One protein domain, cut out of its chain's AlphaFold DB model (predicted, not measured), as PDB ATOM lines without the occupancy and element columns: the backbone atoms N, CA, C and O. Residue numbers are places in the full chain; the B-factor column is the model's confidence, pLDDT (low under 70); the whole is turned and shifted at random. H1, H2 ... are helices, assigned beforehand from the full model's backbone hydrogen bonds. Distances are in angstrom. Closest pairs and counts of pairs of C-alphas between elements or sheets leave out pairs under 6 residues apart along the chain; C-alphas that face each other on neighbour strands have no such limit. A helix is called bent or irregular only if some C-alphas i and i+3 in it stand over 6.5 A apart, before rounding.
ATOM      1  N   ALA A   6     -28.262  18.073 -15.606       92.31
ATOM      2  CA  ALA A   6     -29.356  17.181 -15.225       92.31
ATOM      3  C   ALA A   6     -30.145  17.725 -14.020       92.31
ATOM      4  O   ALA A   6     -31.365  17.835 -14.071       92.31
ATOM      5  N   MET A   7     -29.451  18.168 -12.966       92.75
ATOM      6  CA  MET A   7     -30.106  18.764 -11.790       92.75
ATOM      7  C   MET A   7     -30.848  20.059 -12.141       92.75
ATOM      8  O   MET A   7     -31.927  20.335 -11.612       92.75
ATOM      9  N   LEU A   8     -30.269  20.867 -13.036       93.19
ATOM     10  CA  LEU A   8     -30.910  22.081 -13.534       93.19
ATOM     11  C   LEU A   8     -32.174  21.755 -14.344       93.19
ATOM     12  O   LEU A   8     -33.196  22.417 -14.150       93.19
ATOM     13  N   ALA A   9     -32.121  20.730 -15.200       94.81
ATOM     14  CA  ALA A   9     -33.273  20.253 -15.957       94.81
ATOM     15  C   ALA A   9     -34.403  19.784 -15.031       94.81
ATOM     16  O   ALA A   9     -35.524  20.265 -15.175       94.81
ATOM     17  N   ASP A  10     -34.114  18.950 -14.028       95.06
ATOM     18  CA  ASP A  10     -35.116  18.452 -13.073       95.06
ATOM     19  C   ASP A  10     -35.807  19.591 -12.308       95.06
ATOM     20  O   ASP A  10     -37.037  19.621 -12.167       95.06
ATOM     21  N   ARG A  11     -35.027  20.584 -11.860       95.00
ATOM     22  CA  ARG A  11     -35.551  21.779 -11.183       95.00
ATOM     23  C   ARG A  11     -36.512  22.562 -12.081       95.00
ATOM     24  O   ARG A  11     -37.587  22.957 -11.631       95.00
ATOM     25  N   LEU A  12     -36.133  22.799 -13.338       94.62
ATOM     26  CA  LEU A  12     -36.936  23.581 -14.281       94.62
ATOM     27  C   LEU A  12     -38.152  22.807 -14.807       94.62
ATOM     28  O   LEU A  12     -39.207  23.403 -14.992       94.62
ATOM     29  N   LEU A  13     -38.055  21.488 -14.979       95.56
ATOM     30  CA  LEU A  13     -39.204  20.634 -15.299       95.56
ATOM     31  C   LEU A  13     -40.217  20.618 -14.147       95.56
ATOM     32  O   LEU A  13     -41.415  20.753 -14.378       95.56
ATOM     33  N   THR A  14     -39.741  20.593 -12.899       95.31
ATOM     34  CA  THR A  14     -40.609  20.740 -11.722       95.31
ATOM     35  C   THR A  14     -41.318  22.101 -11.703       95.31
ATOM     36  O   THR A  14     -42.496  22.181 -11.350       95.31
ATOM     37  N   LEU A  15     -40.632  23.184 -12.092       92.94
ATOM     38  CA  LEU A  15     -41.255  24.503 -12.267       92.94
ATOM     39  C   LEU A  15     -42.335  24.459 -13.356       92.94
ATOM     40  O   LEU A  15     -43.442  24.943 -13.127       92.94
ATOM     41  N   VAL A  16     -42.043  23.836 -14.502       93.44
ATOM     42  CA  VAL A  16     -42.994  23.686 -15.611       93.44
ATOM     43  C   VAL A  16     -44.268  22.985 -15.151       93.44
ATOM     44  O   VAL A  16     -45.362  23.493 -15.395       93.44
ATOM     45  N   ASP A  17     -44.152  21.857 -14.454       93.06
ATOM     46  CA  ASP A  17     -45.317  21.091 -14.007       93.06
ATOM     47  C   ASP A  17     -46.163  21.873 -12.996       93.06
ATOM     48  O   ASP A  17     -47.390  21.925 -13.126       93.06
ATOM     49  N   ARG A  18     -45.528  22.578 -12.049       92.44
ATOM     50  CA  ARG A  18     -46.236  23.460 -11.105       92.44
ATOM     51  C   ARG A  18     -46.965  24.597 -11.822       92.44
ATOM     52  O   ARG A  18     -48.118  24.875 -11.496       92.44
ATOM     53  N   THR A  19     -46.321  25.254 -12.784       90.25
ATOM     54  CA  THR A  19     -46.917  26.384 -13.517       90.25
ATOM     55  C   THR A  19     -48.065  25.927 -14.413       90.25
ATOM     56  O   THR A  19     -49.110  26.571 -14.451       90.25
ATOM     57  N   ARG A  20     -47.934  24.768 -15.069       87.69
ATOM     58  CA  ARG A  20     -49.018  24.165 -15.860       87.69
ATOM     59  C   ARG A  20     -50.212  23.765 -14.997       87.69
ATOM     60  O   ARG A  20     -51.342  23.968 -15.426       87.69
ATOM     61  N   ALA A  21     -49.971  23.227 -13.802       87.75
ATOM     62  CA  ALA A  21     -51.038  22.893 -12.863       87.75
ATOM     63  C   ALA A  21     -51.791  24.146 -12.387       87.75
ATOM     64  O   ALA A  21     -53.014  24.124 -12.320       87.75
ATOM     65  N   LYS A  22     -51.083  25.253 -12.125       86.12
ATOM     66  CA  LYS A  22     -51.704  26.538 -11.753       86.12
ATOM     67  C   LYS A  22     -52.524  27.166 -12.880       86.12
ATOM     68  O   LYS A  22     -53.574  27.728 -12.608       86.12
ATOM     69  N   ALA A  23     -52.061  27.057 -14.124       81.38
ATOM     70  CA  ALA A  23     -52.789  27.553 -15.295       81.38
ATOM     71  C   ALA A  23     -53.989  26.659 -15.677       81.38
ATOM     72  O   ALA A  23     -54.761  26.997 -16.574       81.38
ATOM     73  N   HIS A  24     -54.153  25.494 -15.041       78.81
ATOM     74  CA  HIS A  24     -55.261  24.599 -15.342       78.81
ATOM     75  C   HIS A  24     -56.592  25.218 -14.895       78.81
ATOM     76  O   HIS A  24     -56.816  25.435 -13.710       78.81
ATOM     77  N   GLY A  25     -57.484  25.472 -15.855       72.00
ATOM     78  CA  GLY A  25     -58.777  26.116 -15.603       72.00
ATOM     79  C   GLY A  25     -58.749  27.644 -15.691       72.00
ATOM     80  O   GLY A  25     -59.808  28.255 -15.600       72.00
ATOM     81  N   ASP A  26     -57.584  28.252 -15.928       78.00
ATOM     82  CA  ASP A  26     -57.463  29.677 -16.228       78.00
ATOM     83  C   ASP A  26     -57.491  29.896 -17.756       78.00
ATOM     84  O   ASP A  26     -56.525  29.541 -18.440       78.00
ATOM     85  N   PRO A  27     -58.571  30.467 -18.326       65.38
ATOM     86  CA  PRO A  27     -58.671  30.710 -19.765       65.38
ATOM     87  C   PRO A  27     -57.700  31.789 -20.273       65.38
ATOM     88  O   PRO A  27     -57.503  31.893 -21.483       65.38
ATOM     89  N   PHE A  28     -57.090  32.572 -19.378       71.06
ATOM     90  CA  PHE A  28     -56.108  33.607 -19.711       71.06
ATOM     91  C   PHE A  28     -54.666  33.178 -19.394       71.06
ATOM     92  O   PHE A  28     -53.714  33.861 -19.777       71.06
ATOM     93  N   GLY A  29     -54.489  32.030 -18.737       70.50
ATOM     94  CA  GLY A  29     -53.189  31.516 -18.329       70.50
ATOM     95  C   GLY A  29     -52.359  31.027 -19.514       70.50
ATOM     96  O   GLY A  29     -52.742  30.098 -20.225       70.50
ATOM     97  N   ASN A  30     -51.164  31.596 -19.696       79.44
ATOM     98  CA  ASN A  30     -50.182  31.105 -20.663       79.44
ATOM     99  C   ASN A  30     -48.942  30.556 -19.936       79.44
ATOM    100  O   ASN A  30     -47.997  31.307 -19.681       79.44
ATOM    101  N   PRO A  31     -48.903  29.245 -19.621       83.31
ATOM    102  CA  PRO A  31     -47.823  28.674 -18.822       83.31
ATOM    103  C   PRO A  31     -46.454  28.808 -19.498       83.31
ATOM    104  O   PRO A  31     -45.458  28.967 -18.803       83.31
ATOM    105  N   VAL A  32     -46.388  28.793 -20.836       83.88
ATOM    106  CA  VAL A  32     -45.124  28.970 -21.572       83.88
ATOM    107  C   VAL A  32     -44.564  30.374 -21.340       83.88
ATOM    108  O   VAL A  32     -43.380  30.508 -21.036       83.88
ATOM    109  N   LEU A  33     -45.404  31.409 -21.443       78.94
ATOM    110  CA  LEU A  33     -44.987  32.792 -21.191       78.94
ATOM    111  C   LEU A  33     -44.587  33.008 -19.731       78.94
ATOM    112  O   LEU A  33     -43.545  33.606 -19.479       78.94
ATOM    113  N   SER A  34     -45.351  32.469 -18.778       85.00
ATOM    114  CA  SER A  34     -45.006  32.564 -17.354       85.00
ATOM    115  C   SER A  34     -43.634  31.948 -17.057       85.00
ATOM    116  O   SER A  34     -42.808  32.573 -16.398       85.00
ATOM    117  N   ILE A  35     -43.350  30.758 -17.602       91.06
ATOM    118  CA  ILE A  35     -42.040  30.106 -17.444       91.06
ATOM    119  C   ILE A  35     -40.942  30.926 -18.138       91.06
ATOM    120  O   ILE A  35     -39.846  31.057 -17.600       91.06
ATOM    121  N   ALA A  36     -41.218  31.509 -19.310       86.38
ATOM    122  CA  ALA A  36     -40.255  32.358 -20.008       86.38
ATOM    123  C   ALA A  36     -39.875  33.599 -19.178       86.38
ATOM    124  O   ALA A  36     -38.697  33.956 -19.139       86.38
ATOM    125  N   PHE A  37     -40.830  34.223 -18.475       85.19
ATOM    126  CA  PHE A  37     -40.549  35.340 -17.563       85.19
ATOM    127  C   PHE A  37     -39.651  34.924 -16.395       85.19
ATOM    128  O   PHE A  37     -38.653  35.595 -16.125       85.19
ATOM    129  N   ASP A  38     -39.938  33.784 -15.763       89.62
ATOM    130  CA  ASP A  38     -39.100  33.250 -14.685       89.62
ATOM    131  C   ASP A  38     -37.675  32.936 -15.158       89.62
ATOM    132  O   ASP A  38     -36.707  33.199 -14.440       89.62
ATOM    133  N   LEU A  39     -37.533  32.386 -16.367       92.12
ATOM    134  CA  LEU A  39     -36.235  32.100 -16.976       92.12
ATOM    135  C   LEU A  39     -35.463  33.383 -17.288       92.12
ATOM    136  O   LEU A  39     -34.279  33.459 -16.975       92.12
ATOM    137  N   MET A  40     -36.112  34.407 -17.848       88.69
ATOM    138  CA  MET A  40     -35.452  35.690 -18.111       88.69
ATOM    139  C   MET A  40     -34.933  36.330 -16.826       88.69
ATOM    140  O   MET A  40     -33.772  36.730 -16.797       88.69
ATOM    141  N   ARG A  41     -35.727  36.329 -15.747       88.19
ATOM    142  CA  ARG A  41     -35.292  36.832 -14.436       88.19
ATOM    143  C   ARG A  41     -34.073  36.069 -13.906       88.19
ATOM    144  O   ARG A  41     -33.125  36.682 -13.420       88.19
ATOM    145  N   GLN A  42     -34.062  34.738 -14.022       91.50
ATOM    146  CA  GLN A  42     -32.902  33.916 -13.639       91.50
ATOM    147  C   GLN A  42     -31.659  34.239 -14.483       91.50
ATOM    148  O   GLN A  42     -30.550  34.298 -13.959       91.50
ATOM    149  N   MET A  43     -31.830  34.496 -15.781       90.75
ATOM    150  CA  MET A  43     -30.722  34.866 -16.663       90.75
ATOM    151  C   MET A  43     -30.248  36.321 -16.479       90.75
ATOM    152  O   MET A  43     -29.136  36.658 -16.878       90.75
ATOM    153  N   GLU A  44     -31.092  37.224 -15.974       85.75
ATOM    154  CA  GLU A  44     -30.739  38.619 -15.651       85.75
ATOM    155  C   GLU A  44     -29.980  38.710 -14.324       85.75
ATOM    156  O   GLU A  44     -28.993  39.432 -14.219       85.75
ATOM    157  N   THR A  45     -30.402  37.924 -13.332       87.12
ATOM    158  CA  THR A  45     -29.760  37.831 -12.008       87.12
ATOM    159  C   THR A  45     -28.470  37.005 -12.007       87.12
ATOM    160  O   THR A  45     -27.760  36.980 -11.004       87.12
ATOM    161  N   GLY A  46     -28.147  36.333 -13.117       85.25
ATOM    162  CA  GLY A  46     -26.969  35.469 -13.242       85.25
ATOM    163  C   GLY A  46     -27.124  34.089 -12.595       85.25
ATOM    164  O   GLY A  46     -26.169  33.320 -12.585       85.25
ATOM    165  N   GLU A  47     -28.315  33.741 -12.090       88.00
ATOM    166  CA  GLU A  47     -28.627  32.389 -11.597       88.00
ATOM    167  C   GLU A  47     -28.548  31.331 -12.712       88.00
ATOM    168  O   GLU A  47     -28.277  30.158 -12.447       88.00
ATOM    169  N   LEU A  48     -28.793  31.746 -13.960       90.62
ATOM    170  CA  LEU A  48     -28.640  30.944 -15.168       90.62
ATOM    171  C   LEU A  48     -27.736  31.685 -16.162       90.62
ATOM    172  O   LEU A  48     -28.184  32.592 -16.862       90.62
ATOM    173  N   ASP A  49     -26.459  31.311 -16.208       90.69
ATOM    174  CA  ASP A  49     -25.467  31.904 -17.108       90.69
ATOM    175  C   ASP A  49     -25.531  31.325 -18.538       90.69
ATOM    176  O   ASP A  49     -26.270  30.377 -18.827       90.69
ATOM    177  N   ASP A  50     -24.776  31.928 -19.466       88.38
ATOM    178  CA  ASP A  50     -24.746  31.532 -20.883       88.38
ATOM    179  C   ASP A  50     -24.285  30.062 -21.048       88.38
ATOM    180  O   ASP A  50     -24.915  29.285 -21.772       88.38
ATOM    181  N   ASP A  51     -23.227  29.658 -20.333       90.25
ATOM    182  CA  ASP A  51     -22.666  28.298 -20.377       90.25
ATOM    183  C   ASP A  51     -23.651  27.255 -19.825       90.25
ATOM    184  O   ASP A  51     -23.858  26.197 -20.430       90.25
ATOM    185  N   GLY A  52     -24.288  27.548 -18.689       92.56
ATOM    186  CA  GLY A  52     -25.306  26.707 -18.071       92.56
ATOM    187  C   GLY A  52     -26.563  26.598 -18.928       92.56
ATOM    188  O   GLY A  52     -27.136  25.512 -19.037       92.56
ATOM    189  N   THR A  53     -26.951  27.682 -19.605       93.75
ATOM    190  CA  THR A  53     -28.058  27.683 -20.574       93.75
ATOM    191  C   THR A  53     -27.761  26.749 -21.744       93.75
ATOM    192  O   THR A  53     -28.583  25.890 -22.069       93.75
ATOM    193  N   LEU A  54     -26.576  26.856 -22.353       93.69
ATOM    194  CA  LEU A  54     -26.183  25.989 -23.464       93.69
ATOM    195  C   LEU A  54     -26.086  24.517 -23.033       93.69
ATOM    196  O   LEU A  54     -26.562  23.628 -23.746       93.69
ATOM    197  N   ALA A  55     -25.504  24.246 -21.861       94.00
ATOM    198  CA  ALA A  55     -25.404  22.896 -21.312       94.00
ATOM    199  C   ALA A  55     -26.788  22.280 -21.034       94.00
ATOM    200  O   ALA A  55     -27.011  21.112 -21.355       94.00
ATOM    201  N   LEU A  56     -27.727  23.068 -20.499       95.75
ATOM    202  CA  LEU A  56     -29.120  22.660 -20.310       95.75
ATOM    203  C   LEU A  56     -29.786  22.323 -21.648       95.75
ATOM    204  O   LEU A  56     -30.379  21.257 -21.779       95.75
ATOM    205  N   ILE A  57     -29.671  23.198 -22.651       96.25
ATOM    206  CA  ILE A  57     -30.277  22.986 -23.975       96.25
ATOM    207  C   ILE A  57     -29.765  21.688 -24.604       96.25
ATOM    208  O   ILE A  57     -30.570  20.878 -25.064       96.25
ATOM    209  N   ARG A  58     -28.446  21.452 -24.576       95.31
ATOM    210  CA  ARG A  58     -27.839  20.210 -25.081       95.31
ATOM    211  C   ARG A  58     -28.350  18.981 -24.333       95.31
ATOM    212  O   ARG A  58     -28.731  18.003 -24.966       95.31
ATOM    213  N   HIS A  59     -28.442  19.052 -23.007       95.62
ATOM    214  CA  HIS A  59     -28.981  17.958 -22.204       95.62
ATOM    215  C   HIS A  59     -30.434  17.622 -22.582       95.62
ATOM    216  O   HIS A  59     -30.750  16.458 -22.832       95.62
ATOM    217  N   LEU A  60     -31.305  18.632 -22.688       96.69
ATOM    218  CA  LEU A  60     -32.704  18.438 -23.083       96.69
ATOM    219  C   LEU A  60     -32.819  17.889 -24.516       96.69
ATOM    220  O   LEU A  60     -33.618  16.985 -24.761       96.69
ATOM    221  N   VAL A 466     -50.607  41.712 -31.331       38.03
ATOM    222  CA  VAL A 466     -49.617  41.212 -30.328       38.03
ATOM    223  C   VAL A 466     -48.664  42.312 -29.731       38.03
ATOM    224  O   VAL A 466     -47.450  42.133 -29.782       38.03
ATOM    225  N   PRO A 467     -49.125  43.454 -29.157       42.34
ATOM    226  CA  PRO A 467     -48.230  44.361 -28.389       42.34
ATOM    227  C   PRO A 467     -48.346  44.262 -26.853       42.34
ATOM    228  O   PRO A 467     -47.415  44.622 -26.136       42.34
ATOM    229  N   GLY A 468     -49.459  43.744 -26.314       52.56
ATOM    230  CA  GLY A 468     -49.793  43.873 -24.881       52.56
ATOM    231  C   GLY A 468     -48.774  43.279 -23.895       52.56
ATOM    232  O   GLY A 468     -48.571  43.826 -22.816       52.56
ATOM    233  N   MET A 469     -48.076  42.209 -24.285       57.50
ATOM    234  CA  MET A 469     -47.054  41.537 -23.469       57.50
ATOM    235  C   MET A 469     -45.886  42.453 -23.069       57.50
ATOM    236  O   MET A 469     -45.377  42.358 -21.955       57.50
ATOM    237  N   TRP A 470     -45.421  43.312 -23.977       57.06
ATOM    238  CA  TRP A 470     -44.244  44.156 -23.740       57.06
ATOM    239  C   TRP A 470     -44.564  45.314 -22.800       57.06
ATOM    240  O   TRP A 470     -43.771  45.633 -21.913       57.06
ATOM    241  N   LEU A 471     -45.762  45.878 -22.953       58.34
ATOM    242  CA  LEU A 471     -46.290  46.922 -22.082       58.34
ATOM    243  C   LEU A 471     -46.543  46.390 -20.668       58.34
ATOM    244  O   LEU A 471     -46.162  47.043 -19.701       58.34
ATOM    245  N   ASP A 472     -47.087  45.176 -20.540       62.22
ATOM    246  CA  ASP A 472     -47.298  44.540 -19.236       62.22
ATOM    247  C   ASP A 472     -45.974  44.336 -18.479       62.22
ATOM    248  O   ASP A 472     -45.857  44.682 -17.306       62.22
ATOM    249  N   ARG A 473     -44.905  43.904 -19.159       61.84
ATOM    250  CA  ARG A 473     -43.568  43.827 -18.538       61.84
ATOM    251  C   ARG A 473     -43.007  45.194 -18.149       61.84
ATOM    252  O   ARG A 473     -42.376  45.310 -17.100       61.84
ATOM    253  N   ALA A 474     -43.206  46.214 -18.985       59.81
ATOM    254  CA  ALA A 474     -42.726  47.569 -18.715       59.81
ATOM    255  C   ALA A 474     -43.387  48.172 -17.459       59.81
ATOM    256  O   ALA A 474     -42.734  48.909 -16.719       59.81
ATOM    257  N   LEU A 475     -44.645  47.806 -17.182       60.22
ATOM    258  CA  LEU A 475     -45.363  48.198 -15.965       60.22
ATOM    259  C   LEU A 475     -44.770  47.578 -14.692       60.22
ATOM    260  O   LEU A 475     -44.780  48.216 -13.642       60.22
ATOM    261  N   HIS A 476     -44.248  46.354 -14.777       67.12
ATOM    262  CA  HIS A 476     -43.819  45.577 -13.609       67.12
ATOM    263  C   HIS A 476     -42.301  45.598 -13.356       67.12
ATOM    264  O   HIS A 476     -41.846  45.065 -12.343       67.12
ATOM    265  N   THR A 477     -41.501  46.207 -14.239       64.00
ATOM    266  CA  THR A 477     -40.051  46.355 -14.021       64.00
ATOM    267  C   THR A 477     -39.718  47.563 -13.139       64.00
ATOM    268  O   THR A 477     -40.203  48.677 -13.360       64.00
ATOM    269  N   GLY A 478     -38.840  47.352 -12.152       68.56
ATOM    270  CA  GLY A 478     -38.281  48.413 -11.304       68.56
ATOM    271  C   GLY A 478     -37.102  49.169 -11.931       68.56
ATOM    272  O   GLY A 478     -36.726  50.217 -11.421       68.56
ATOM    273  N   ASP A 479     -36.538  48.663 -13.032       68.38
ATOM    274  CA  ASP A 479     -35.382  49.241 -13.730       68.38
ATOM    275  C   ASP A 479     -35.837  50.112 -14.918       68.38
ATOM    276  O   ASP A 479     -36.520  49.629 -15.828       68.38
ATOM    277  N   GLU A 480     -35.459  51.396 -14.907       72.75
ATOM    278  CA  GLU A 480     -35.823  52.377 -15.942       72.75
ATOM    279  C   GLU A 480     -35.191  52.070 -17.306       72.75
ATOM    280  O   GLU A 480     -35.864  52.161 -18.329       72.75
ATOM    281  N   THR A 481     -33.940  51.605 -17.334       65.38
ATOM    282  CA  THR A 481     -33.245  51.266 -18.586       65.38
ATOM    283  C   THR A 481     -33.886  50.047 -19.250       65.38
ATOM    284  O   THR A 481     -34.027  49.983 -20.473       65.38
ATOM    285  N   VAL A 482     -34.303  49.062 -18.449       63.50
ATOM    286  CA  VAL A 482     -35.054  47.897 -18.946       63.50
ATOM    287  C   VAL A 482     -36.435  48.318 -19.445       63.50
ATOM    288  O   VAL A 482     -36.886  47.819 -20.477       63.50
ATOM    289  N   ARG A 483     -37.101  49.250 -18.754       73.94
ATOM    290  CA  ARG A 483     -38.410  49.779 -19.162       73.94
ATOM    291  C   ARG A 483     -38.353  50.432 -20.541       73.94
ATOM    292  O   ARG A 483     -39.161  50.083 -21.400       73.94
ATOM    293  N   ASP A 484     -37.371  51.297 -20.776       67.19
ATOM    294  CA  ASP A 484     -37.196  51.982 -22.061       67.19
ATOM    295  C   ASP A 484     -36.927  50.993 -23.203       67.19
ATOM    296  O   ASP A 484     -37.503  51.106 -24.288       67.19
ATOM    297  N   ALA A 485     -36.121  49.957 -22.946       63.81
ATOM    298  CA  ALA A 485     -35.874  48.893 -23.917       63.81
ATOM    299  C   ALA A 485     -37.158  48.115 -24.270       63.81
ATOM    300  O   ALA A 485     -37.416  47.852 -25.445       63.81
ATOM    301  N   LEU A 486     -37.996  47.780 -23.280       64.44
ATOM    302  CA  LEU A 486     -39.276  47.090 -23.503       64.44
ATOM    303  C   LEU A 486     -40.248  47.937 -24.344       64.44
ATOM    304  O   LEU A 486     -40.895  47.408 -25.253       64.44
ATOM    305  N   LEU A 487     -40.313  49.247 -24.087       67.69
ATOM    306  CA  LEU A 487     -41.124  50.184 -24.872       67.69
ATOM    307  C   LEU A 487     -40.625  50.295 -26.323       67.69
ATOM    308  O   LEU A 487     -41.433  50.292 -27.253       67.69
ATOM    309  N   ALA A 488     -39.305  50.316 -26.535       67.94
ATOM    310  CA  ALA A 488     -38.707  50.366 -27.870       67.94
ATOM    311  C   ALA A 488     -39.013  49.107 -28.709       67.94
ATOM    312  O   ALA A 488     -39.325  49.216 -29.900       67.94
ATOM    313  N   VAL A 489     -38.980  47.915 -28.096       61.19
ATOM    314  CA  VAL A 489     -39.376  46.660 -28.763       61.19
ATOM    315  C   VAL A 489     -40.851  46.707 -29.164       61.19
ATOM    316  O   VAL A 489     -41.172  46.419 -30.317       61.19
ATOM    317  N   SER A 490     -41.739  47.130 -28.253       65.69
ATOM    318  CA  SER A 490     -43.177  47.255 -28.537       65.69
ATOM    319  C   SER A 490     -43.443  48.173 -29.730       65.69
ATOM    320  O   SER A 490     -44.113  47.773 -30.678       65.69
ATOM    321  N   ALA A 491     -42.849  49.370 -29.731       70.38
ATOM    322  CA  ALA A 491     -43.020  50.336 -30.813       70.38
ATOM    323  C   ALA A 491     -42.517  49.805 -32.168       70.38
ATOM    324  O   ALA A 491     -43.064  50.147 -33.214       70.38
ATOM    325  N   THR A 492     -41.470  48.976 -32.165       63.72
ATOM    326  CA  THR A 492     -40.921  48.361 -33.383       63.72
ATOM    327  C   THR A 492     -41.857  47.292 -33.943       63.72
ATOM    328  O   THR A 492     -42.115  47.275 -35.143       63.72
ATOM    329  N   LEU A 493     -42.430  46.447 -33.081       63.38
ATOM    330  CA  LEU A 493     -43.416  45.442 -33.490       63.38
ATOM    331  C   LEU A 493     -44.686  46.080 -34.071       63.38
ATOM    332  O   LEU A 493     -45.221  45.570 -35.056       63.38
ATOM    333  N   ASP A 494     -45.130  47.210 -33.512       65.88
ATOM    334  CA  ASP A 494     -46.272  47.964 -34.038       65.88
ATOM    335  C   ASP A 494     -45.998  48.530 -35.441       65.88
ATOM    336  O   ASP A 494     -46.849  48.418 -36.323       65.88
ATOM    337  N   ARG A 495     -44.793  49.074 -35.688       67.38
ATOM    338  CA  ARG A 495     -44.403  49.590 -37.015       67.38
ATOM    339  C   ARG A 495     -44.380  48.512 -38.103       67.38
ATOM    340  O   ARG A 495     -44.644  48.827 -39.258       67.38
ATOM    341  N   LEU A 496     -44.076  47.262 -37.751       61.94
ATOM    342  CA  LEU A 496     -43.922  46.160 -38.708       61.94
ATOM    343  C   LEU A 496     -45.246  45.531 -39.166       61.94
ATOM    344  O   LEU A 496     -45.229  44.673 -40.043       61.94
ATOM    345  N   GLY A 497     -46.393  45.898 -38.582       57.09
ATOM    346  CA  GLY A 497     -47.709  45.436 -39.048       57.09
ATOM    347  C   GLY A 497     -47.957  43.917 -38.959       57.09
ATOM    348  O   GLY A 497     -49.006  43.449 -39.397       57.09
ATOM    349  N   ALA A 498     -47.054  43.143 -38.339       53.69
ATOM    350  CA  ALA A 498     -47.011  41.668 -38.297       53.69
ATOM    351  C   ALA A 498     -48.159  40.985 -37.513       53.69
ATOM    352  O   ALA A 498     -48.086  39.827 -37.108       53.69
ATOM    353  N   SER A 499     -49.224  41.721 -37.230       58.72
ATOM    354  CA  SER A 499     -50.150  41.467 -36.134       58.72
ATOM    355  C   SER A 499     -51.475  40.846 -36.601       58.72
ATOM    356  O   SER A 499     -52.062  40.039 -35.880       58.72
ATOM    357  N   ALA A 500     -51.940  41.190 -37.807       55.75
ATOM    358  CA  ALA A 500     -53.224  40.722 -38.336       55.75
ATOM    359  C   ALA A 500     -53.162  39.296 -38.896       55.75
ATOM    360  O   ALA A 500     -53.936  38.435 -38.477       55.75
ATOM    361  N   ALA A 501     -52.206  39.013 -39.782       53.47
ATOM    362  CA  ALA A 501     -52.049  37.682 -40.365       53.47
ATOM    363  C   ALA A 501     -51.727  36.618 -39.295       53.47
ATOM    364  O   ALA A 501     -52.356  35.558 -39.244       53.47
ATOM    365  N   LEU A 502     -50.820  36.935 -38.362       58.19
ATOM    366  CA  LEU A 502     -50.404  36.028 -37.288       58.19
ATOM    367  C   LEU A 502     -51.570  35.612 -36.381       58.19
ATOM    368  O   LEU A 502     -51.683  34.455 -35.975       58.19
ATOM    369  N   GLN A 503     -52.461  36.545 -36.066       64.62
ATOM    370  CA  GLN A 503     -53.630  36.253 -35.253       64.62
ATOM    371  C   GLN A 503     -54.702  35.452 -35.991       64.62
ATOM    372  O   GLN A 503     -55.324  34.579 -35.383       64.62
ATOM    373  N   ALA A 504     -54.957  35.752 -37.267       61.03
ATOM    374  CA  ALA A 504     -55.880  34.969 -38.082       61.03
ATOM    375  C   ALA A 504     -55.420  33.508 -38.150       61.03
ATOM    376  O   ALA A 504     -56.202  32.596 -37.862       61.03
ATOM    377  N   MET A 505     -54.123  33.303 -38.398       65.62
ATOM    378  CA  MET A 505     -53.477  31.996 -38.313       65.62
ATOM    379  C   MET A 505     -53.667  31.369 -36.924       65.62
ATOM    380  O   MET A 505     -54.077  30.215 -36.834       65.62
ATOM    381  N   PHE A 506     -53.436  32.115 -35.838       66.56
ATOM    382  CA  PHE A 506     -53.592  31.602 -34.472       66.56
ATOM    383  C   PHE A 506     -55.030  31.170 -34.154       66.56
ATOM    384  O   PHE A 506     -55.238  30.081 -33.623       66.56
ATOM    385  N   ARG A 507     -56.037  31.982 -34.507       67.31
ATOM    386  CA  ARG A 507     -57.457  31.635 -34.325       67.31
ATOM    387  C   ARG A 507     -57.814  30.360 -35.078       67.31
ATOM    388  O   ARG A 507     -58.490  29.501 -34.517       67.31
ATOM    389  N   ARG A 508     -57.348  30.232 -36.323       71.94
ATOM    390  CA  ARG A 508     -57.586  29.046 -37.151       71.94
ATOM    391  C   ARG A 508     -56.899  27.813 -36.573       71.94
ATOM    392  O   ARG A 508     -57.569  26.815 -36.354       71.94
ATOM    393  N   ALA A 509     -55.623  27.918 -36.211       70.75
ATOM    394  CA  ALA A 509     -54.882  26.837 -35.566       70.75
ATOM    395  C   ALA A 509     -55.531  26.395 -34.243       70.75
ATOM    396  O   ALA A 509     -55.573  25.203 -33.946       70.75
ATOM    397  N   LEU A 510     -56.072  27.332 -33.459       72.56
ATOM    398  CA  LEU A 510     -56.796  27.016 -32.230       72.56
ATOM    399  C   LEU A 510     -58.129  26.312 -32.518       72.56
ATOM    400  O   LEU A 510     -58.453  25.336 -31.844       72.56
ATOM    401  N   ALA A 511     -58.894  26.781 -33.507       71.31
ATOM    402  CA  ALA A 511     -60.132  26.128 -33.930       71.31
ATOM    403  C   ALA A 511     -59.869  24.703 -34.451       71.31
ATOM    404  O   ALA A 511     -60.573  23.770 -34.064       71.31
ATOM    405  N   ASP A 512     -58.817  24.529 -35.251       77.38
ATOM    406  CA  ASP A 512     -58.385  23.233 -35.774       77.38
ATOM    407  C   ASP A 512     -57.911  22.306 -34.646       77.38
ATOM    408  O   ASP A 512     -58.311  21.143 -34.609       77.38
ATOM    409  N   ASP A 513     -57.135  22.800 -33.669       75.62
ATOM    410  CA  ASP A 513     -56.774  22.007 -32.487       75.62
ATOM    411  C   ASP A 513     -58.024  21.609 -31.700       75.62
ATOM    412  O   ASP A 513     -58.140  20.440 -31.352       75.62
ATOM    413  N   LEU A 514     -58.986  22.512 -31.465       77.69
ATOM    414  CA  LEU A 514     -60.261  22.196 -30.800       77.69
ATOM    415  C   LEU A 514     -61.032  21.083 -31.523       77.69
ATOM    416  O   LEU A 514     -61.454  20.115 -30.877       77.69
ATOM    417  N   ALA A 515     -61.158  21.176 -32.848       81.06
ATOM    418  CA  ALA A 515     -61.768  20.138 -33.672       81.06
ATOM    419  C   ALA A 515     -61.002  18.809 -33.557       81.06
ATOM    420  O   ALA A 515     -61.605  17.757 -33.323       81.06
ATOM    421  N   LEU A 516     -59.669  18.860 -33.614       77.94
ATOM    422  CA  LEU A 516     -58.801  17.698 -33.449       77.94
ATOM    423  C   LEU A 516     -58.921  17.084 -32.048       77.94
ATOM    424  O   LEU A 516     -58.872  15.865 -31.919       77.94
ATOM    425  N   ARG A 517     -59.121  17.882 -30.986       81.81
ATOM    426  CA  ARG A 517     -59.326  17.354 -29.622       81.81
ATOM    427  C   ARG A 517     -60.601  16.542 -29.520       81.81
ATOM    428  O   ARG A 517     -60.608  15.535 -28.818       81.81
ATOM    429  N   SER A 518     -61.650  17.019 -30.182       81.12
ATOM    430  CA  SER A 518     -62.948  16.357 -30.222       81.12
ATOM    431  C   SER A 518     -62.857  15.034 -30.984       81.12
ATOM    432  O   SER A 518     -63.270  13.995 -30.473       81.12
ATOM    433  N   ALA A 519     -62.227  15.049 -32.163       87.81
ATOM    434  CA  ALA A 519     -62.073  13.863 -33.006       87.81
ATOM    435  C   ALA A 519     -61.042  12.852 -32.467       87.81
ATOM    436  O   ALA A 519     -61.179  11.652 -32.690       87.81
ATOM    437  N   MET A 526     -48.457  18.682 -25.719       84.06
ATOM    438  CA  MET A 526     -47.156  19.297 -25.466       84.06
ATOM    439  C   MET A 526     -46.593  18.815 -24.121       84.06
ATOM    440  O   MET A 526     -47.244  18.932 -23.068       84.06
ATOM    441  N   ARG A 527     -45.404  18.209 -24.164       90.25
ATOM    442  CA  ARG A 527     -44.751  17.625 -22.981       90.25
ATOM    443  C   ARG A 527     -44.134  18.717 -22.106       90.25
ATOM    444  O   ARG A 527     -43.966  19.854 -22.540       90.25
ATOM    445  N   ALA A 528     -43.777  18.388 -20.863       93.50
ATOM    446  CA  ALA A 528     -43.123  19.347 -19.964       93.50
ATOM    447  C   ALA A 528     -41.780  19.836 -20.539       93.50
ATOM    448  O   ALA A 528     -41.522  21.037 -20.568       93.50
ATOM    449  N   ARG A 529     -40.971  18.924 -21.098       95.56
ATOM    450  CA  ARG A 529     -39.707  19.271 -21.768       95.56
ATOM    451  C   ARG A 529     -39.916  20.167 -22.987       95.56
ATOM    452  O   ARG A 529     -39.233  21.173 -23.114       95.56
ATOM    453  N   GLU A 530     -40.894  19.857 -23.830       93.19
ATOM    454  CA  GLU A 530     -41.270  20.692 -24.977       93.19
ATOM    455  C   GLU A 530     -41.730  22.096 -24.540       93.19
ATOM    456  O   GLU A 530     -41.287  23.101 -25.091       93.19
ATOM    457  N   THR A 531     -42.526  22.182 -23.469       93.31
ATOM    458  CA  THR A 531     -42.940  23.456 -22.850       93.31
ATOM    459  C   THR A 531     -41.724  24.264 -22.380       93.31
ATOM    460  O   THR A 531     -41.635  25.461 -22.655       93.31
ATOM    461  N   LEU A 532     -40.771  23.614 -21.699       96.44
ATOM    462  CA  LEU A 532     -39.534  24.240 -21.225       96.44
ATOM    463  C   LEU A 532     -38.667  24.740 -22.386       96.44
ATOM    464  O   LEU A 532     -38.158  25.856 -22.330       96.44
ATOM    465  N   LEU A 533     -38.529  23.945 -23.450       96.31
ATOM    466  CA  LEU A 533     -37.808  24.326 -24.664       96.31
ATOM    467  C   LEU A 533     -38.433  25.571 -25.308       96.31
ATOM    468  O   LEU A 533     -37.721  26.531 -25.598       96.31
ATOM    469  N   HIS A 534     -39.759  25.620 -25.460       91.81
ATOM    470  CA  HIS A 534     -40.436  26.817 -25.966       91.81
ATOM    471  C   HIS A 534     -40.232  28.039 -25.063       91.81
ATOM    472  O   HIS A 534     -39.971  29.128 -25.576       91.81
ATOM    473  N   ALA A 535     -40.295  27.869 -23.741       93.00
ATOM    474  CA  ALA A 535     -40.063  28.956 -22.794       93.00
ATOM    475  C   ALA A 535     -38.618  29.490 -22.859       93.00
ATOM    476  O   ALA A 535     -38.421  30.702 -22.924       93.00
ATOM    477  N   LEU A 536     -37.615  28.602 -22.929       94.94
ATOM    478  CA  LEU A 536     -36.208  28.966 -23.150       94.94
ATOM    479  C   LEU A 536     -36.024  29.709 -24.478       94.94
ATOM    480  O   LEU A 536     -35.341  30.730 -24.524       94.94
ATOM    481  N   ARG A 537     -36.670  29.235 -25.553       94.38
ATOM    482  CA  ARG A 537     -36.608  29.871 -26.877       94.38
ATOM    483  C   ARG A 537     -37.135  31.300 -26.830       94.38
ATOM    484  O   ARG A 537     -36.482  32.203 -27.341       94.38
ATOM    485  N   LEU A 538     -38.292  31.506 -26.199       86.12
ATOM    486  CA  LEU A 538     -38.871  32.838 -26.026       86.12
ATOM    487  C   LEU A 538     -37.966  33.730 -25.175       86.12
ATOM    488  O   LEU A 538     -37.691  34.852 -25.584       86.12
ATOM    489  N   ALA A 539     -37.450  33.235 -24.048       89.50
ATOM    490  CA  ALA A 539     -36.543  33.997 -23.190       89.50
ATOM    491  C   ALA A 539     -35.293  34.486 -23.949       89.50
ATOM    492  O   ALA A 539     -34.902  35.647 -23.826       89.50
ATOM    493  N   LEU A 540     -34.697  33.629 -24.785       92.69
ATOM    494  CA  LEU A 540     -33.535  33.978 -25.606       92.69
ATOM    495  C   LEU A 540     -33.875  34.982 -26.714       92.69
ATOM    496  O   LEU A 540     -33.154  35.965 -26.867       92.69
ATOM    497  N   ILE A 541     -34.980  34.788 -27.446       86.62
ATOM    498  CA  ILE A 541     -35.443  35.734 -28.481       86.62
ATOM    499  C   ILE A 541     -35.670  37.120 -27.873       86.62
ATOM    500  O   ILE A 541     -35.185  38.121 -28.396       86.62
ATOM    501  N   GLN A 542     -36.345  37.186 -26.725       84.38
ATOM    502  CA  GLN A 542     -36.601  38.456 -26.053       84.38
ATOM    503  C   GLN A 542     -35.300  39.123 -25.582       84.38
ATOM    504  O   GLN A 542     -35.156  40.335 -25.721       84.38
ATOM    505  N   ARG A 543     -34.315  38.355 -25.094       89.38
ATOM    506  CA  ARG A 543     -32.981  38.887 -24.757       89.38
ATOM    507  C   ARG A 543     -32.222  39.397 -25.983       89.38
ATOM    508  O   ARG A 543     -31.530  40.405 -25.862       89.38
ATOM    509  N   ILE A 544     -32.349  38.751 -27.144       88.88
ATOM    510  CA  ILE A 544     -31.781  39.252 -28.407       88.88
ATOM    511  C   ILE A 544     -32.385  40.623 -28.734       88.88
ATOM    512  O   ILE A 544     -31.638  41.571 -28.960       88.88
ATOM    513  N   TRP A 545     -33.713  40.754 -28.682       85.50
ATOM    514  CA  TRP A 545     -34.395  42.022 -28.964       85.50
ATOM    515  C   TRP A 545     -34.032  43.125 -27.963       85.50
ATOM    516  O   TRP A 545     -33.748  44.245 -28.372       85.50
ATOM    517  N   LEU A 546     -33.940  42.806 -26.669       85.19
ATOM    518  CA  LEU A 546     -33.499  43.756 -25.641       85.19
ATOM    519  C   LEU A 546     -32.037  44.191 -25.812       85.19
ATOM    520  O   LEU A 546     -31.693  45.325 -25.497       85.19
ATOM    521  N   ARG A 547     -31.149  43.316 -26.299       89.56
ATOM    522  CA  ARG A 547     -29.773  43.722 -26.632       89.56
ATOM    523  C   ARG A 547     -29.726  44.580 -27.888       89.56
ATOM    524  O   ARG A 547     -28.931  45.514 -27.937       89.56
ATOM    525  N   ALA A 548     -30.594  44.310 -28.859       87.31
ATOM    526  CA  ALA A 548     -30.670  45.083 -30.091       87.31
ATOM    527  C   ALA A 548     -31.037  46.557 -29.855       87.31
ATOM    528  O   ALA A 548     -30.583  47.417 -30.604       87.31
ATOM    529  N   THR A 549     -31.771  46.888 -28.783       85.94
ATOM    530  CA  THR A 549     -32.064  48.293 -28.434       85.94
ATOM    531  C   THR A 549     -30.828  49.082 -27.994       85.94
ATOM    532  O   THR A 549     -30.894  50.302 -27.881       85.94
ATOM    533  N   ARG A 550     -29.706  48.402 -27.723       89.00
ATOM    534  CA  ARG A 550     -28.430  49.009 -27.313       89.00
ATOM    535  C   ARG A 550     -27.462  49.205 -28.480       89.00
ATOM    536  O   ARG A 550     -26.355  49.687 -28.255       89.00
ATOM    537  N   ILE A 551     -27.840  48.806 -29.698       91.06
ATOM    538  CA  ILE A 551     -27.025  49.031 -30.896       91.06
ATOM    539  C   ILE A 551     -26.874  50.551 -31.095       91.06
ATOM    540  O   ILE A 551     -27.889  51.254 -31.080       91.06
ATOM    541  N   PRO A 552     -25.645  51.079 -31.271       89.12
ATOM    542  CA  PRO A 552     -25.441  52.509 -31.476       89.12
ATOM    543  C   PRO A 552     -26.184  53.034 -32.710       89.12
ATOM    544  O   PRO A 552     -26.358  52.326 -33.702       89.12
ATOM    545  N   ALA A 553     -26.591  54.302 -32.676       87.69
ATOM    546  CA  ALA A 553     -27.159  54.952 -33.850       87.69
ATOM    547  C   ALA A 553     -26.104  55.070 -34.966       87.69
ATOM    548  O   ALA A 553     -24.949  55.410 -34.705       87.69
ATOM    549  N   PHE A 554     -26.510  54.829 -36.211       89.12
ATOM    550  CA  PHE A 554     -25.654  54.958 -37.391       89.12
ATOM    551  C   PHE A 554     -26.396  55.657 -38.531       89.12
ATOM    552  O   PHE A 554     -27.622  55.585 -38.640       89.12
ATOM    553  N   ALA A 555     -25.642  56.350 -39.387       85.62
ATOM    554  CA  ALA A 555     -26.193  56.957 -40.592       85.62
ATOM    555  C   ALA A 555     -26.540  55.869 -41.629       85.62
ATOM    556  O   ALA A 555     -25.760  54.924 -41.777       85.62
ATOM    557  N   PRO A 556     -27.659  55.994 -42.371       85.69
ATOM    558  CA  PRO A 556     -28.023  55.039 -43.417       85.69
ATOM    559  C   PRO A 556     -26.893  54.827 -44.432       85.69
ATOM    560  O   PRO A 556     -26.252  55.788 -44.860       85.69
ATOM    561  N   ARG A 557     -26.671  53.574 -44.844       83.06
ATOM    562  CA  ARG A 557     -25.694  53.194 -45.877       83.06
ATOM    563  C   ARG A 557     -26.414  52.524 -47.057       83.06
ATOM    564  O   ARG A 557     -27.518  52.009 -46.872       83.06
ATOM    565  N   PRO A 558     -25.832  52.506 -48.272       79.12
ATOM    566  CA  PRO A 558     -26.402  51.750 -49.385       79.12
ATOM    567  C   PRO A 558     -26.653  50.293 -48.974       79.12
ATOM    568  O   PRO A 558     -25.732  49.607 -48.549       79.12
ATOM    569  N   GLY A 559     -27.906  49.841 -49.061       78.25
ATOM    570  CA  GLY A 559     -28.302  48.471 -48.715       78.25
ATOM    571  C   GLY A 559     -28.704  48.221 -47.255       78.25
ATOM    572  O   GLY A 559     -29.300  47.181 -46.996       78.25
ATOM    573  N   VAL A 560     -28.470  49.147 -46.312       87.31
ATOM    574  CA  VAL A 560     -28.870  48.964 -44.901       87.31
ATOM    575  C   VAL A 560     -29.310  50.275 -44.237       87.31
ATOM    576  O   VAL A 560     -28.581  51.269 -44.173       87.31
ATOM    577  N   THR A 561     -30.528  50.267 -43.696       89.31
ATOM    578  CA  THR A 561     -31.091  51.346 -42.870       89.31
ATOM    579  C   THR A 561     -31.292  50.860 -41.437       89.31
ATOM    580  O   THR A 561     -31.332  49.655 -41.187       89.31
ATOM    581  N   ALA A 562     -31.450  51.783 -40.486       84.62
ATOM    582  CA  ALA A 562     -31.757  51.423 -39.099       84.62
ATOM    583  C   ALA A 562     -33.061  50.608 -38.990       84.62
ATOM    584  O   ALA A 562     -33.087  49.581 -38.314       84.62
ATOM    585  N   ASP A 563     -34.109  51.010 -39.716       81.69
ATOM    586  CA  ASP A 563     -35.383  50.282 -39.755       81.69
ATOM    587  C   ASP A 563     -35.244  48.903 -40.417       81.69
ATOM    588  O   ASP A 563     -35.801  47.921 -39.925       81.69
ATOM    589  N   GLY A 564     -34.462  48.794 -41.499       84.06
ATOM    590  CA  GLY A 564     -34.175  47.519 -42.163       84.06
ATOM    591  C   GLY A 564     -33.422  46.543 -41.256       84.06
ATOM    592  O   GLY A 564     -33.805  45.380 -41.143       84.06
ATOM    593  N   LEU A 565     -32.413  47.035 -40.529       87.56
ATOM    594  CA  LEU A 565     -31.676  46.263 -39.527       87.56
ATOM    595  C   LEU A 565     -32.601  45.771 -38.400       87.56
ATOM    596  O   LEU A 565     -32.572  44.594 -38.047       87.56
ATOM    597  N   GLN A 566     -33.450  46.649 -37.850       82.44
ATOM    598  CA  GLN A 566     -34.418  46.281 -36.807       82.44
ATOM    599  C   GLN A 566     -35.427  45.237 -37.299       82.44
ATOM    600  O   GLN A 566     -35.712  44.278 -36.581       82.44
ATOM    601  N   SER A 567     -35.925  45.392 -38.527       77.81
ATOM    602  CA  SER A 567     -36.847  44.442 -39.161       77.81
ATOM    603  C   SER A 567     -36.221  43.052 -39.277       77.81
ATOM    604  O   SER A 567     -36.834  42.065 -38.868       77.81
ATOM    605  N   ALA A 568     -34.972  42.978 -39.746       81.69
ATOM    606  CA  ALA A 568     -34.219  41.731 -39.852       81.69
ATOM    607  C   ALA A 568     -33.969  41.079 -38.478       81.69
ATOM    608  O   ALA A 568     -34.140  39.870 -38.327       81.69
ATOM    609  N   ILE A 569     -33.655  41.864 -37.438       83.69
ATOM    610  CA  ILE A 569     -33.486  41.356 -36.064       83.69
ATOM    611  C   ILE A 569     -34.793  40.771 -35.510       83.69
ATOM    612  O   ILE A 569     -34.779  39.701 -34.894       83.69
ATOM    613  N   VAL A 570     -35.925  41.453 -35.709       75.88
ATOM    614  CA  VAL A 570     -37.242  40.965 -35.270       75.88
ATOM    615  C   VAL A 570     -37.629  39.690 -36.019       75.88
ATOM    616  O   VAL A 570     -38.110  38.743 -35.397       75.88
ATOM    617  N   ALA A 571     -37.344  39.628 -37.322       74.62
ATOM    618  CA  ALA A 571     -37.522  38.438 -38.155       74.62
ATOM    619  C   ALA A 571     -36.508  37.314 -37.862       74.62
ATOM    620  O   ALA A 571     -36.605  36.230 -38.431       74.62
ATOM    621  N   LEU A 572     -35.560  37.550 -36.948       83.56
ATOM    622  CA  LEU A 572     -34.478  36.642 -36.580       83.56
ATOM    623  C   LEU A 572     -33.523  36.271 -37.732       83.56
ATOM    624  O   LEU A 572     -32.870  35.222 -37.680       83.56
ATOM    625  N   ASP A 573     -33.363  37.154 -38.716       86.81
ATOM    626  CA  ASP A 573     -32.313  37.077 -39.738       86.81
ATOM    627  C   ASP A 573     -30.967  37.579 -39.179       86.81
ATOM    628  O   ASP A 573     -30.329  38.515 -39.662       86.81
ATOM    629  N   LEU A 574     -30.546  36.969 -38.068       90.88
ATOM    630  CA  LEU A 574     -29.319  37.334 -37.369       90.88
ATOM    631  C   LEU A 574     -28.050  37.132 -38.217       90.88
ATOM    632  O   LEU A 574     -27.137  37.933 -38.033       90.88
ATOM    633  N   PRO A 575     -27.934  36.136 -39.123       89.25
ATOM    634  CA  PRO A 575     -26.751  36.005 -39.971       89.25
ATOM    635  C   PRO A 575     -26.481  37.253 -40.823       89.25
ATOM    636  O   PRO A 575     -25.370  37.780 -40.771       89.25
ATOM    637  N   ALA A 576     -27.493  37.770 -41.531       89.12
ATOM    638  CA  ALA A 576     -27.353  38.996 -42.318       89.12
ATOM    639  C   ALA A 576     -27.081  40.215 -41.421       89.12
ATOM    640  O   ALA A 576     -26.186  41.014 -41.694       89.12
ATOM    641  N   VAL A 577     -27.788  40.314 -40.290       91.94
ATOM    642  CA  VAL A 577     -27.595  41.388 -39.301       91.94
ATOM    643  C   VAL A 577     -26.159  41.413 -38.772       91.94
ATOM    644  O   VAL A 577     -25.580  42.490 -38.668       91.94
ATOM    645  N   MET A 578     -25.568  40.264 -38.424       93.88
ATOM    646  CA  MET A 578     -24.193  40.214 -37.911       93.88
ATOM    647  C   MET A 578     -23.181  40.666 -38.968       93.88
ATOM    648  O   MET A 578     -22.226  41.360 -38.621       93.88
ATOM    649  N   GLN A 579     -23.410  40.338 -40.246       91.12
ATOM    650  CA  GLN A 579     -22.585  40.841 -41.345       91.12
ATOM    651  C   GLN A 579     -22.672  42.370 -41.441       91.12
ATOM    652  O   GLN A 579     -21.645  43.048 -41.401       91.12
ATOM    653  N   TRP A 580     -23.887  42.925 -41.478       92.62
ATOM    654  CA  TRP A 580     -24.081  44.376 -41.530       92.62
ATOM    655  C   TRP A 580     -23.469  45.082 -40.317       92.62
ATOM    656  O   TRP A 580     -22.821  46.114 -40.470       92.62
ATOM    657  N   LEU A 581     -23.630  44.533 -39.111       92.12
ATOM    658  CA  LEU A 581     -23.050  45.109 -37.897       92.12
ATOM    659  C   LEU A 581     -21.521  45.088 -37.920       92.12
ATOM    660  O   LEU A 581     -20.921  46.060 -37.476       92.12
ATOM    661  N   GLY A 582     -20.892  44.044 -38.467       89.06
ATOM    662  CA  GLY A 582     -19.437  43.997 -38.642       89.06
ATOM    663  C   GLY A 582     -18.913  45.065 -39.608       89.06
ATOM    664  O   GLY A 582     -17.865  45.655 -39.358       89.06
ATOM    665  N   GLU A 583     -19.659  45.361 -40.673       88.62
ATOM    666  CA  GLU A 583     -19.318  46.407 -41.652       88.62
ATOM    667  C   GLU A 583     -19.594  47.827 -41.125       88.62
ATOM    668  O   GLU A 583     -18.869  48.781 -41.428       88.62
ATOM    669  N   ILE A 584     -20.671  48.002 -40.352       89.88
ATOM    670  CA  ILE A 584     -21.050  49.296 -39.775       89.88
ATOM    671  C   ILE A 584     -20.149  49.650 -38.590       89.88
ATOM    672  O   ILE A 584     -19.688  50.790 -38.506       89.88
ATOM    673  N   PHE A 585     -19.887  48.671 -37.724       90.38
ATOM    674  CA  PHE A 585     -19.174  48.794 -36.456       90.38
ATOM    675  C   PHE A 585     -17.980  47.822 -36.425       90.38
ATOM    676  O   PHE A 585     -18.060  46.763 -35.791       90.38
ATOM    677  N   PRO A 586     -16.869  48.138 -37.113       87.88
ATOM    678  CA  PRO A 586     -15.709  47.255 -37.158       87.88
ATOM    679  C   PRO A 586     -15.130  47.024 -35.754       87.88
ATOM    680  O   PRO A 586     -14.994  47.951 -34.950       87.88
ATOM    681  N   GLU A 587     -14.804  45.766 -35.445       86.00
ATOM    682  CA  GLU A 587     -14.299  45.374 -34.119       86.00
ATOM    683  C   GLU A 587     -12.944  46.023 -33.814       86.00
ATOM    684  O   GLU A 587     -12.709  46.503 -32.704       86.00
ATOM    685  N   HIS A 588     -12.082  46.080 -34.827       83.44
ATOM    686  CA  HIS A 588     -10.739  46.630 -34.753       83.44
ATOM    687  C   HIS A 588     -10.668  47.944 -35.531       83.44
ATOM    688  O   HIS A 588     -11.353  48.127 -36.538       83.44
ATOM    689  N   ALA A 589      -9.831  48.862 -35.054       75.88
ATOM    690  CA  ALA A 589      -9.517  50.074 -35.795       75.88
ATOM    691  C   ALA A 589      -8.816  49.732 -37.116       75.88
ATOM    692  O   ALA A 589      -8.066  48.759 -37.184       75.88
ATOM    693  N   ASP A 590      -9.031  50.559 -38.138       71.94
ATOM    694  CA  ASP A 590      -8.343  50.419 -39.419       71.94
ATOM    695  C   ASP A 590      -6.819  50.518 -39.220       71.94
ATOM    696  O   ASP A 590      -6.320  51.479 -38.622       71.94
ATOM    697  N   TYR A 609     -15.041  49.204 -32.226       86.81
ATOM    698  CA  TYR A 609     -16.293  48.848 -31.545       86.81
ATOM    699  C   TYR A 609     -16.186  47.531 -30.758       86.81
ATOM    700  O   TYR A 609     -17.152  46.783 -30.598       86.81
ATOM    701  N   ALA A 610     -14.992  47.212 -30.247       86.62
ATOM    702  CA  ALA A 610     -14.722  45.972 -29.516       86.62
ATOM    703  C   ALA A 610     -15.648  45.769 -28.298       86.62
ATOM    704  O   ALA A 610     -15.984  44.639 -27.939       86.62
ATOM    705  N   ARG A 611     -16.103  46.861 -27.661       88.19
ATOM    706  CA  ARG A 611     -17.050  46.795 -26.535       88.19
ATOM    707  C   ARG A 611     -18.440  46.359 -26.985       88.19
ATOM    708  O   ARG A 611     -19.070  45.564 -26.293       88.19
ATOM    709  N   GLU A 612     -18.912  46.846 -28.124       92.38
ATOM    710  CA  GLU A 612     -20.190  46.483 -28.730       92.38
ATOM    711  C   GLU A 612     -20.156  45.040 -29.244       92.38
ATOM    712  O   GLU A 612     -21.102  44.286 -29.011       92.38
ATOM    713  N   HIS A 613     -19.036  44.609 -29.834       92.19
ATOM    714  CA  HIS A 613     -18.819  43.206 -30.204       92.19
ATOM    715  C   HIS A 613     -18.907  42.284 -28.985       92.19
ATOM    716  O   HIS A 613     -19.719  41.356 -28.968       92.19
ATOM    717  N   ALA A 614     -18.160  42.580 -27.918       91.44
ATOM    718  CA  ALA A 614     -18.160  41.768 -26.700       91.44
ATOM    719  C   ALA A 614     -19.488  41.836 -25.917       91.44
ATOM    720  O   ALA A 614     -19.942  40.835 -25.353       91.44
ATOM    721  N   GLY A 615     -20.111  43.015 -25.860       89.75
ATOM    722  CA  GLY A 615     -21.268  43.305 -25.014       89.75
ATOM    723  C   GLY A 615     -22.628  43.115 -25.684       89.75
ATOM    724  O   GLY A 615     -23.621  42.905 -24.983       89.75
ATOM    725  N   ILE A 616     -22.710  43.168 -27.014       92.69
ATOM    726  CA  ILE A 616     -23.975  43.167 -27.762       92.69
ATOM    727  C   ILE A 616     -23.957  42.080 -28.838       92.69
ATOM    728  O   ILE A 616     -24.749  41.140 -28.745       92.69
ATOM    729  N   PHE A 617     -23.041  42.161 -29.806       94.56
ATOM    730  CA  PHE A 617     -23.112  41.352 -31.029       94.56
ATOM    731  C   PHE A 617     -22.781  39.878 -30.776       94.56
ATOM    732  O   PHE A 617     -23.594  39.005 -31.082       94.56
ATOM    733  N   ALA A 618     -21.656  39.577 -30.120       93.12
ATOM    734  CA  ALA A 618     -21.287  38.199 -29.802       93.12
ATOM    735  C   ALA A 618     -22.315  37.510 -28.874       93.12
ATOM    736  O   ALA A 618     -22.691  36.369 -29.150       93.12
ATOM    737  N   PRO A 619     -22.849  38.161 -27.818       93.69
ATOM    738  CA  PRO A 619     -23.966  37.608 -27.054       93.69
ATOM    739  C   PRO A 619     -25.227  37.349 -27.891       93.69
ATOM    740  O   PRO A 619     -25.852  36.304 -27.716       93.69
ATOM    741  N   MET A 620     -25.609  38.262 -28.795       94.62
ATOM    742  CA  MET A 620     -26.754  38.057 -29.699       94.62
ATOM    743  C   MET A 620     -26.554  36.825 -30.585       94.62
ATOM    744  O   MET A 620     -27.452  35.987 -30.654       94.62
ATOM    745  N   ALA A 621     -25.371  36.670 -31.185       93.56
ATOM    746  CA  ALA A 621     -25.027  35.508 -32.000       93.56
ATOM    747  C   ALA A 621     -25.104  34.195 -31.196       93.56
ATOM    748  O   ALA A 621     -25.778  33.254 -31.616       93.56
ATOM    749  N   ARG A 622     -24.518  34.148 -29.988       93.56
ATOM    750  CA  ARG A 622     -24.582  32.957 -29.113       93.56
ATOM    751  C   ARG A 622     -26.011  32.588 -28.710       93.56
ATOM    752  O   ARG A 622     -26.373  31.411 -28.708       93.56
ATOM    753  N   MET A 623     -26.835  33.580 -28.366       94.88
ATOM    754  CA  MET A 623     -28.243  33.347 -28.024       94.88
ATOM    755  C   MET A 623     -29.039  32.856 -29.234       94.88
ATOM    756  O   MET A 623     -29.884  31.973 -29.088       94.88
ATOM    757  N   TYR A 624     -28.747  33.372 -30.428       94.62
ATOM    758  CA  TYR A 624     -29.366  32.908 -31.664       94.62
ATOM    759  C   TYR A 624     -28.994  31.453 -31.986       94.62
ATOM    760  O   TYR A 624     -29.865  30.658 -32.343       94.62
ATOM    761  N   ASP A 625     -27.740  31.054 -31.768       92.81
ATOM    762  CA  ASP A 625     -27.339  29.652 -31.901       92.81
ATOM    763  C   ASP A 625     -28.072  28.736 -30.922       92.81
ATOM    764  O   ASP A 625     -28.520  27.655 -31.314       92.81
ATOM    765  N   CYS A 626     -28.279  29.190 -29.684       95.06
ATOM    766  CA  CYS A 626     -29.098  28.481 -28.700       95.06
ATOM    767  C   CYS A 626     -30.561  28.358 -29.154       95.06
ATOM    768  O   CYS A 626     -31.142  27.280 -29.043       95.06
ATOM    769  N   VAL A 627     -31.156  29.422 -29.711       94.00
ATOM    770  CA  VAL A 627     -32.517  29.395 -30.283       94.00
ATOM    771  C   VAL A 627     -32.625  28.337 -31.381       94.00
ATOM    772  O   VAL A 627     -33.578  27.555 -31.390       94.00
ATOM    773  N   ARG A 628     -31.638  28.268 -32.278       92.12
ATOM    774  CA  ARG A 628     -31.600  27.264 -33.348       92.12
ATOM    775  C   ARG A 628     -31.406  25.847 -32.802       92.12
ATOM    776  O   ARG A 628     -32.048  24.925 -33.293       92.12
ATOM    777  N   GLU A 629     -30.578  25.665 -31.774       94.12
ATOM    778  CA  GLU A 629     -30.378  24.356 -31.132       94.12
ATOM    779  C   GLU A 629     -31.651  23.866 -30.422       94.12
ATOM    780  O   GLU A 629     -32.010  22.690 -30.505       94.12
ATOM    781  N   ILE A 630     -32.387  24.781 -29.783       95.56
ATOM    782  CA  ILE A 630     -33.702  24.495 -29.202       95.56
ATOM    783  C   ILE A 630     -34.697  24.071 -30.285       95.56
ATOM    784  O   ILE A 630     -35.458  23.131 -30.063       95.56
ATOM    785  N   SER A 631     -34.693  24.713 -31.457       92.06
ATOM    786  CA  SER A 631     -35.549  24.292 -32.572       92.06
ATOM    787  C   SER A 631     -35.277  22.840 -32.977       92.06
ATOM    788  O   SER A 631     -36.229  22.086 -33.149       92.06
ATOM    789  N   THR A 632     -34.015  22.397 -33.007       92.06
ATOM    790  CA  THR A 632     -33.684  20.980 -33.244       92.06
ATOM    791  C   THR A 632     -34.181  20.063 -32.122       92.06
ATOM    792  O   THR A 632     -34.695  18.978 -32.395       92.06
ATOM    793  N   ALA A 633     -34.085  20.480 -30.857       94.56
ATOM    794  CA  ALA A 633     -34.655  19.725 -29.738       94.56
ATOM    795  C   ALA A 633     -36.188  19.594 -29.844       94.56
ATOM    796  O   ALA A 633     -36.732  18.520 -29.599       94.56
ATOM    797  N   ILE A 634     -36.881  20.654 -30.272       92.31
ATOM    798  CA  ILE A 634     -38.331  20.643 -30.520       92.31
ATOM    799  C   ILE A 634     -38.676  19.710 -31.688       92.31
ATOM    800  O   ILE A 634     -39.622  18.936 -31.572       92.31
ATOM    801  N   THR A 635     -37.890  19.699 -32.771       90.69
ATOM    802  CA  THR A 635     -38.042  18.709 -33.854       90.69
ATOM    803  C   THR A 635     -37.970  17.282 -33.304       90.69
ATOM    804  O   THR A 635     -38.774  16.426 -33.684       90.69
ATOM    805  N   HIS A 636     -37.057  17.027 -32.357       93.62
ATOM    806  CA  HIS A 636     -36.972  15.732 -31.683       93.62
ATOM    807  C   HIS A 636     -38.168  15.425 -30.784       93.62
ATOM    808  O   HIS A 636     -38.576  14.270 -30.747       93.62
ATOM    809  N   GLU A 637     -38.770  16.404 -30.102       91.94
ATOM    810  CA  GLU A 637     -40.013  16.222 -29.328       91.94
ATOM    811  C   GLU A 637     -41.210  15.904 -30.224       91.94
ATOM    812  O   GLU A 637     -41.892  14.893 -30.028       91.94
ATOM    813  N   ALA A 638     -41.426  16.734 -31.245       85.56
ATOM    814  CA  ALA A 638     -42.556  16.624 -32.157       85.56
ATOM    815  C   ALA A 638     -42.479  15.357 -33.024       85.56
ATOM    816  O   ALA A 638     -43.503  14.849 -33.474       85.56
ATOM    817  N   GLY A 639     -41.274  14.816 -33.237       81.94
ATOM    818  CA  GLY A 639     -41.056  13.699 -34.156       81.94
ATOM    819  C   GLY A 639     -41.204  14.109 -35.621       81.94
ATOM    820  O   GLY A 639     -41.524  13.266 -36.454       81.94
TER     821      GLY A 639
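What this domain is: This is residues 6 to 60, 466 to 519, 526 to 590 and 609 to 639 of the 642 residues of an uncharacterized protein of Trinickia sp. 7GSK02 (UniProt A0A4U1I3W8). Two long helices, H10 and H7, run side by side in opposite directions and make the core; H2 crosses H7, H1 crosses the first turns of H7, and H3 runs along H10 beside residues 626 to 633. Towards the other end of H7, H5 of the hairpin H4-H5 packs crosswise on H7, and the hairpin H8-H9 packs with H8 on H7 and H9 on H10, while H6 runs back the opposite way to H7 and its residues 504 to 519 stick out as a free arm. The printed part has 205 residues with ten named helices, H1 to H10 in order along the chain, and no named strand, so its class is all helix. It is compact, with a radius of gyration of the C-alphas of 18.4 A, and only just elongated, spanning 62 by 41 by 38 A.

How they stand to each other: H10, residues 610 to 638, is the longest helix, and it touches H7, residues 528 to 548, at a shallow tilt of 23 degrees, opposite ways; the closest C-alphas are those of Ile 544 and Met 620, 5.3 A apart. H7 is the hub, touching six other helices. H3, residues 50 to 60, touches residues 626 to 633 of H10 at a shallow tilt of 10 degrees, the same way, with the C-alphas of Ile 57 and Ile 630 closest at 6.4 A. H3, H7 and H10 form an up-and-down bundle, helices side by side with each running against the one before it, though H3 and H7 only just touch, with 3 pairs of C-alphas within 8 A. H2, residues 31 to 44, touches H7 at a steep tilt of 52 degrees, the same way, and the C-alphas of Ala 36 and Ala 535 come closest at 4.4 A. H1, residues 6 to 22, touches H7 with residues 12 to 17 alone, about perpendicular at 83 degrees; the C-alphas of Val 16 and Ala 528 are closest at 6.1 A. H5, residues 480 to 495, touches residues 545 to 546 of H7, about perpendicular at 84 degrees, with the C-alphas of Ala 485 and Leu 546 closest at 5.9 A. H4, residues 468 to 476, forms a hairpin with H5, and the C-alphas of Ala 474 and Arg 483 come closest at 4.9 A. H8, residues 562 to 570, touches residues 545 to 548 of H7, with the C-alphas of Trp 545 and Val 570 closest at 7.0 A. H9, residues 574 to 584, forms a hairpin with H8 and touches residues 617 to 624 of H10, with the C-alphas of Met 578 and Phe 617 closest at 7.1 A. H6, residues 500 to 519, touches no helix. Every O i to N i+4 pair is within hydrogen-bond range in H1 to H9, and 22 of 25 are in H10.

Where its parts are: H10 measures 40.5 A from C-alpha 610 at (-14.722, 45.972, -29.516) to C-alpha 638 at (-42.556, 16.624, -32.157). It has a kink of 28 degrees near residue 617 and is only just irregular, with C-alphas 615 and 618 7.0 A apart. H7 measures 30.3 A, H6 28.8 A, H1 24.5 A, H5 22.9 A and H2 20.0 A. H1 begins at C-alpha 6, (-29.356, 17.181, -15.225).

The domain as a whole: The two C-alphas farthest apart, those of Ala 519 and Asp 590, are 65.3 A apart. Three cuts leave out residues 61 to 465, 520 to 525 and 591 to 608, with gaps between C-alphas of 29.3 A, 17.6 A and 11.3 A. The link from H7 to H8, residues 549 to 561, is long. The mean pLDDT of the printed part is 82.6; 40 residues are under 70, among them 466 to 479 and 492 to 507.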